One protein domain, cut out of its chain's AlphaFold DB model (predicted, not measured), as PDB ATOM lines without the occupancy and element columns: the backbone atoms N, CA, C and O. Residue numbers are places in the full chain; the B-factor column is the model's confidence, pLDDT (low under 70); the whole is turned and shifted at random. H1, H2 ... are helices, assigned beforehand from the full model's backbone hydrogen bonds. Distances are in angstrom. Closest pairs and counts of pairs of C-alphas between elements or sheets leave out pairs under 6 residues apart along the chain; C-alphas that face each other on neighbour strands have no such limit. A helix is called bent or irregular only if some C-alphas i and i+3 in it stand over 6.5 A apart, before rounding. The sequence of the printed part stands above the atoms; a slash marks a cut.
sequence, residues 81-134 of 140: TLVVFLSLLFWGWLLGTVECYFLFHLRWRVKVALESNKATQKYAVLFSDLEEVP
ATOM      1  N   THR A  81      -5.078  27.237  21.481       51.69
ATOM      2  CA  THR A  81      -4.833  27.720  20.110       51.69
ATOM      3  C   THR A  81      -3.381  27.510  19.660       51.69
ATOM      4  O   THR A  81      -3.134  27.254  18.486       51.69
ATOM      5  N   LEU A  82      -2.425  27.535  20.598       52.50
ATOM      6  CA  LEU A  82      -1.008  27.253  20.369       52.50
ATOM      7  C   LEU A  82      -0.736  25.858  19.793       52.50
ATOM      8  O   LEU A  82       0.091  25.734  18.900       52.50
ATOM      9  N   VAL A  83      -1.422  24.811  20.256       53.03
ATOM     10  CA  VAL A  83      -1.205  23.434  19.772       53.03
ATOM     11  C   VAL A  83      -1.718  23.281  18.341       53.03
ATOM     12  O   VAL A  83      -1.066  22.657  17.504       53.03
ATOM     13  N   VAL A  84      -2.856  23.909  18.033       58.16
ATOM     14  CA  VAL A  84      -3.401  23.958  16.669       58.16
ATOM     15  C   VAL A  84      -2.466  24.744  15.750       58.16
ATOM     16  O   VAL A  84      -2.166  24.296  14.647       58.16
ATOM     17  N   PHE A  85      -1.958  25.881  16.221       58.09
ATOM     18  CA  PHE A  85      -1.017  26.714  15.481       58.09
ATOM     19  C   PHE A  85       0.314  25.993  15.209       58.09
ATOM     20  O   PHE A  85       0.810  26.016  14.086       58.09
ATOM     21  N   LEU A  86       0.856  25.283  16.200       63.53
ATOM     22  CA  LEU A  86       2.101  24.525  16.064       63.53
ATOM     23  C   LEU A  86       1.940  23.326  15.114       63.53
ATOM     24  O   LEU A  86       2.828  23.058  14.308       63.53
ATOM     25  N   SER A  87       0.783  22.656  15.152       62.41
ATOM     26  CA  SER A  87       0.430  21.594  14.200       62.41
ATOM     27  C   SER A  87       0.304  22.128  12.767       62.41
ATOM     28  O   SER A  87       0.826  21.522  11.834       62.41
ATOM     29  N   LEU A  88      -0.308  23.305  12.588       66.69
ATOM     30  CA  LEU A  88      -0.407  23.977  11.287       66.69
ATOM     31  C   LEU A  88       0.961  24.378  10.729       66.69
ATOM     32  O   LEU A  88       1.193  24.208   9.535       66.69
ATOM     33  N   LEU A  89       1.872  24.866  11.571       69.69
ATOM     34  CA  LEU A  89       3.242  25.177  11.155       69.69
ATOM     35  C   LEU A  89       4.007  23.914  10.749       69.69
ATOM     36  O   LEU A  89       4.629  23.890   9.689       69.69
ATOM     37  N   PHE A  90       3.924  22.856  11.559       69.62
ATOM     38  CA  PHE A  90       4.612  21.595  11.293       69.62
ATOM     39  C   PHE A  90       4.100  20.920  10.011       69.62
ATOM     40  O   PHE A  90       4.891  20.572   9.134       69.62
ATOM     41  N   TRP A  91       2.779  20.783   9.857       64.12
ATOM     42  CA  TRP A  91       2.183  20.131   8.688       64.12
ATOM     43  C   TRP A  91       2.191  21.023   7.442       64.12
ATOM     44  O   TRP A  91       2.369  20.518   6.339       64.12
ATOM     45  N   GLY A  92       2.051  22.343   7.593       75.12
ATOM     46  CA  GLY A  92       2.167  23.299   6.487       75.12
ATOM     47  C   GLY A  92       3.574  23.324   5.889       75.12
ATOM     48  O   GLY A  92       3.724  23.320   4.668       75.12
ATOM     49  N   TRP A  93       4.607  23.259   6.733       78.06
ATOM     50  CA  TRP A  93       5.993  23.127   6.279       78.06
ATOM     51  C   TRP A  93       6.254  21.778   5.586       78.06
ATOM     52  O   TRP A  93       6.889  21.732   4.527       78.06
ATOM     53  N   LEU A  94       5.714  20.686   6.141       81.44
ATOM     54  CA  LEU A  94       5.827  19.347   5.559       81.44
ATOM     55  C   LEU A  94       5.157  19.272   4.177       81.44
ATOM     56  O   LEU A  94       5.784  18.830   3.215       81.44
ATOM     57  N   LEU A  95       3.908  19.738   4.064       77.44
ATOM     58  CA  LEU A  95       3.154  19.732   2.809       77.44
ATOM     59  C   LEU A  95       3.815  20.618   1.752       77.44
ATOM     60  O   LEU A  95       4.005  20.150   0.637       77.44
ATOM     61  N   GLY A  96       4.265  21.828   2.102       79.62
ATOM     62  CA  GLY A  96       4.965  22.698   1.150       79.62
ATOM     63  C   GLY A  96       6.248  22.068   0.593       79.62
ATOM     64  O   GLY A  96       6.532  22.171  -0.601       79.62
ATOM     65  N   THR A  97       6.993  21.342   1.432       84.62
ATOM     66  CA  THR A  97       8.204  20.625   1.001       84.62
ATOM     67  C   THR A  97       7.864  19.461   0.063       84.62
ATOM     68  O   THR A  97       8.504  19.285  -0.975       84.62
ATOM     69  N   VAL A  98       6.830  18.685   0.395       86.81
ATOM     70  CA  VAL A  98       6.380  17.539  -0.411       86.81
ATOM     71  C   VAL A  98       5.789  17.986  -1.752       86.81
ATOM     72  O   VAL A  98       6.095  17.392  -2.788       86.81
ATOM     73  N   GLU A  99       4.986  19.050  -1.760       79.81
ATOM     74  CA  GLU A  99       4.404  19.638  -2.970       79.81
ATOM     75  C   GLU A  99       5.489  20.178  -3.903       79.81
ATOM     76  O   GLU A  99       5.452  19.911  -5.104       79.81
ATOM     77  N   CYS A 100       6.498  20.863  -3.355       86.44
ATOM     78  CA  CYS A 100       7.638  21.351  -4.128       86.44
ATOM     79  C   CYS A 100       8.402  20.198  -4.797       86.44
ATOM     80  O   CYS A 100       8.677  20.248  -5.997       86.44
ATOM     81  N   TYR A 101       8.670  19.120  -4.052       89.25
ATOM     82  CA  TYR A 101       9.335  17.933  -4.590       89.25
ATOM     83  C   TYR A 101       8.521  17.279  -5.715       89.25
ATOM     84  O   TYR A 101       9.063  16.940  -6.768       89.25
ATOM     85  N   PHE A 102       7.207  17.135  -5.530       88.12
ATOM     86  CA  PHE A 102       6.337  16.567  -6.558       88.12
ATOM     87  C   PHE A 102       6.260  17.454  -7.812       88.12
ATOM     88  O   PHE A 102       6.392  16.943  -8.927       88.12
ATOM     89  N   LEU A 103       6.096  18.772  -7.648       87.00
ATOM     90  CA  LEU A 103       6.065  19.730  -8.758       87.00
ATOM     91  C   LEU A 103       7.388  19.762  -9.525       87.00
ATOM     92  O   LEU A 103       7.362  19.848 -10.750       87.00
ATOM     93  N   PHE A 104       8.524  19.642  -8.834       87.38
ATOM     94  CA  PHE A 104       9.841  19.527  -9.459       87.38
ATOM     95  C   PHE A 104       9.911  18.315 -10.402       87.38
ATOM     96  O   PHE A 104      10.175  18.468 -11.595       87.38
ATOM     97  N   HIS A 105       9.573  17.121  -9.904       85.94
ATOM     98  CA  HIS A 105       9.581  15.897 -10.718       85.94
ATOM     99  C   HIS A 105       8.589  15.947 -11.881       85.94
ATOM    100  O   HIS A 105       8.888  15.480 -12.983       85.94
ATOM    101  N   LEU A 106       7.401  16.514 -11.656       86.94
ATOM    102  CA  LEU A 106       6.400  16.685 -12.704       86.94
ATOM    103  C   LEU A 106       6.894  17.646 -13.794       86.94
ATOM    104  O   LEU A 106       6.746  17.351 -14.981       86.94
ATOM    105  N   ARG A 107       7.511  18.765 -13.405       82.38
ATOM    106  CA  ARG A 107       8.020  19.783 -14.333       82.38
ATOM    107  C   ARG A 107       9.139  19.236 -15.215       82.38
ATOM    108  O   ARG A 107       9.085  19.434 -16.429       82.38
ATOM    109  N   TRP A 108      10.045  18.444 -14.641       84.19
ATOM    110  CA  TRP A 108      11.062  17.709 -15.397       84.19
ATOM    111  C   TRP A 108      10.444  16.786 -16.460       84.19
ATOM    112  O   TRP A 108      10.832  16.818 -17.628       84.19
ATOM    113  N   ARG A 109       9.426  15.996 -16.090       85.19
ATOM    114  CA  ARG A 109       8.739  15.096 -17.036       85.19
ATOM    115  C   ARG A 109       8.068  15.851 -18.179       85.19
ATOM    116  O   ARG A 109       8.149  15.413 -19.324       85.19
ATOM    117  N   VAL A 110       7.417  16.974 -17.874       85.00
ATOM    118  CA  VAL A 110       6.778  17.830 -18.884       85.00
ATOM    119  C   VAL A 110       7.824  18.393 -19.844       85.00
ATOM    120  O   VAL A 110       7.629  18.326 -21.054       85.00
ATOM    121  N   LYS A 111       8.962  18.869 -19.336       81.38
ATOM    122  CA  LYS A 111      10.060  19.379 -20.162       81.38
ATOM    123  C   LYS A 111      10.610  18.322 -21.121       81.38
ATOM    124  O   LYS A 111      10.658  18.572 -22.321       81.38
ATOM    125  N   VAL A 112      10.927  17.124 -20.623       82.88
ATOM    126  CA  VAL A 112      11.422  16.008 -21.455       82.88
ATOM    127  C   VAL A 112      10.414  15.632 -22.549       82.88
ATOM    128  O   VAL A 112      10.798  15.390 -23.693       82.88
ATOM    129  N   ALA A 113       9.115  15.632 -22.233       82.19
ATOM    130  CA  ALA A 113       8.063  15.365 -23.214       82.19
ATOM    131  C   ALA A 113       7.916  16.478 -24.274       82.19
ATOM    132  O   ALA A 113       7.554  16.200 -25.416       82.19
ATOM    133  N   LEU A 114       8.188  17.739 -23.920       79.38
ATOM    134  CA  LEU A 114       8.155  18.872 -24.856       79.38
ATOM    135  C   LEU A 114       9.394  18.906 -25.763       79.38
ATOM    136  O   LEU A 114       9.285  19.274 -26.934       79.38
ATOM    137  N   GLU A 115      10.554  18.501 -25.246       76.81
ATOM    138  CA  GLU A 115      11.816  18.429 -25.995       76.81
ATOM    139  C   GLU A 115      11.828  17.308 -27.045       76.81
ATOM    140  O   GLU A 115      12.517  17.429 -28.059       76.81
ATOM    141  N   SER A 116      11.030  16.248 -26.867       78.50
ATOM    142  CA  SER A 116      10.993  15.122 -27.807       78.50
ATOM    143  C   SER A 116      10.359  15.456 -29.168       78.50
ATOM    144  O   SER A 116      10.479  14.662 -30.101       78.50
ATOM    145  N   ASN A 117       9.678  16.603 -29.316       75.69
ATOM    146  CA  ASN A 117       9.008  16.998 -30.558       75.69
ATOM    147  C   ASN A 117       9.513  18.357 -31.083       75.69
ATOM    148  O   ASN A 117       9.405  19.382 -30.410       75.69
ATOM    149  N   LYS A 118       9.984  18.388 -32.341       65.06
ATOM    150  CA  LYS A 118      10.488  19.602 -33.021       65.06
ATOM    151  C   LYS A 118       9.459  20.741 -33.089       65.06
ATOM    152  O   LYS A 118       9.852  21.902 -33.161       65.06
ATOM    153  N   ALA A 119       8.160  20.433 -33.054       67.38
ATOM    154  CA  ALA A 119       7.096  21.440 -33.034       67.38
ATOM    155  C   ALA A 119       6.898  22.086 -31.648       67.38
ATOM    156  O   ALA A 119       6.557  23.265 -31.563       67.38
ATOM    157  N   THR A 120       7.140  21.336 -30.567       65.75
ATOM    158  CA  THR A 120       6.811  21.749 -29.190       65.75
ATOM    159  C   THR A 120       8.014  22.285 -28.410       65.75
ATOM    160  O   THR A 120       7.852  22.902 -27.358       65.75
ATOM    161  N   GLN A 121       9.211  22.166 -28.985       67.56
ATOM    162  CA  GLN A 121      10.471  22.656 -28.426       67.56
ATOM    163  C   GLN A 121      10.447  24.159 -28.074       67.56
ATOM    164  O   GLN A 121      11.091  24.582 -27.118       67.56
ATOM    165  N   LYS A 122       9.651  24.973 -28.787       66.25
ATOM    166  CA  LYS A 122       9.472  26.409 -28.490       66.25
ATOM    167  C   LYS A 122       8.814  26.667 -27.127       66.25
ATOM    168  O   LYS A 122       9.114  27.672 -26.497       66.25
ATOM    169  N   TYR A 123       7.947  25.765 -26.664       70.12
ATOM    170  CA  TYR A 123       7.264  25.885 -25.370       70.12
ATOM    171  C   TYR A 123       8.112  25.358 -24.205       70.12
ATOM    172  O   TYR A 123       7.884  25.756 -23.067       70.12
ATOM    173  N   ALA A 124       9.121  24.518 -24.477       66.12
ATOM    174  CA  ALA A 124      10.062  24.037 -23.463       66.12
ATOM    175  C   ALA A 124      10.903  25.177 -22.851       66.12
ATOM    176  O   ALA A 124      11.277  25.104 -21.683       66.12
ATOM    177  N   VAL A 125      11.127  26.265 -23.602       68.19
ATOM    178  CA  VAL A 125      11.861  27.461 -23.141       68.19
ATOM    179  C   VAL A 125      11.136  28.184 -21.996       68.19
ATOM    180  O   VAL A 125      11.771  28.733 -21.108       68.19
ATOM    181  N   LEU A 126       9.802  28.111 -21.922       75.81
ATOM    182  CA  LEU A 126       9.051  28.696 -20.797       75.81
ATOM    183  C   LEU A 126       9.332  27.990 -19.461       75.81
ATOM    184  O   LEU A 126       9.082  28.544 -18.394       75.81
ATOM    185  N   PHE A 127       9.843  26.760 -19.522       68.94
ATOM    186  CA  PHE A 127      10.208  25.956 -18.362       68.94
ATOM    187  C   PHE A 127      11.726  25.934 -18.114       68.94
ATOM    188  O   PHE A 127      12.148  25.404 -17.088       68.94
ATOM    189  N   SER A 128      12.547  26.510 -19.008       63.47
ATOM    190  CA  SER A 128      14.012  26.493 -18.886       63.47
ATOM    191  C   SER A 128      14.569  27.525 -17.907       63.47
ATOM    192  O   SER A 128      15.610  27.271 -17.317       63.47
ATOM    193  N   ASP A 129      13.872  28.640 -17.673       63.31
ATOM    194  CA  ASP A 129      14.352  29.710 -16.776       63.31
ATOM    195  C   ASP A 129      14.288  29.340 -15.278       63.31
ATOM    196  O   ASP A 129      14.779  30.078 -14.429       63.31
ATOM    197  N   LEU A 130      13.688  28.192 -14.939       58.91
ATOM    198  CA  LEU A 130      13.487  27.731 -13.555       58.91
ATOM    199  C   LEU A 130      14.283  26.466 -13.204       58.91
ATOM    200  O   LEU A 130      14.174  25.964 -12.085       58.91
ATOM    201  N   GLU A 131      15.065  25.947 -14.148       54.81
ATOM    202  CA  GLU A 131      15.993  24.840 -13.951       54.81
ATOM    203  C   GLU A 131      17.333  25.245 -14.557       54.81
ATOM    204  O   GLU A 131      17.531  25.160 -15.771       54.81
ATOM    205  N   GLU A 132      18.282  25.632 -13.704       52.84
ATOM    206  CA  GLU A 132      19.688  25.460 -14.045       52.84
ATOM    207  C   GLU A 132      19.890  23.976 -14.354       52.84
ATOM    208  O   GLU A 132      19.964  23.133 -13.465       52.84
ATOM    209  N   VAL A 133      19.895  23.648 -15.642       51.97
ATOM    210  CA  VAL A 133      20.207  22.316 -16.144       51.97
ATOM    211  C   VAL A 133      21.597  21.953 -15.621       51.97
ATOM    212  O   VAL A 133      22.568  22.597 -16.038       51.97
ATOM    213  N   PRO A 134      21.751  20.923 -14.763       44.28
ATOM    214  CA  PRO A 134      23.064  20.362 -14.512       44.28
ATOM    215  C   PRO A 134      23.562  19.840 -15.860       44.28
ATOM    216  O   PRO A 134      22.942  18.970 -16.475       44.28
TER     217      PRO A 134
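Overview. This is residues 81 to 134 of the 140 residues of the protein "Transport of quorum-sensing signal protein" of Mannheimia haemolytica (UniProt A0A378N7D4). What does the model look like? It is a lopsided helical hairpin: one very long helix, H1, with a short helix, H2, folded back beside its far end, while residues 81 to 103 of H1 stick out as a free arm. What is it made of? The printed part has 54 residues with two named helices, H1 then H2, and no named strand; its class is all helix. How is it spread? It is extended, with a radius of gyration of the C-alphas of 17.1 A, and spans 56 by 17 by 16 A, the arm making the length.

Along the chain. Where does H1 run? H1 is residues 81 to 115, from C-alpha 81 at (-4.833, 27.720, 20.110) to C-alpha 115 at (11.816, 18.429, -25.995), 49.9 A. Where is H2? H2 is residues 121 to 130, 16.0 A long, and its last C-alpha, 130, is at (13.487, 27.731, -13.555). Is either helix irregular? H2 is, but only just: C-alphas 126 and 129 are 6.7 A apart, and its line is a rough one.

Arrangement. How does H2 stand to H1? They form a helical hairpin and touch, H1 with residues 107 to 115 alone; the closest C-alphas, those of Glu 115 and Gln 121, are 5.1 A apart. They run opposite ways at a shallow tilt of 34 degrees, only just short of steep. What do the backbones show? In H1 every O i to N i+4 pair is within hydrogen-bond range; in H2 1 of 6 is, beside 4 of 7 O i to N i+3 pairs.

Size, cuts and confidence. How large is it? The two C-alphas farthest apart, those of Thr 81 and Lys 118, are 55.9 A apart. Is there a cut or a long link? The printed part has no cut, and the link from H1 to H2, five residues, is tight. Where is confidence low? The mean pLDDT of the printed part is 72.0, and residues 81 to 91, 118 to 122, 124 to 125 and 127 to 134 are under 70.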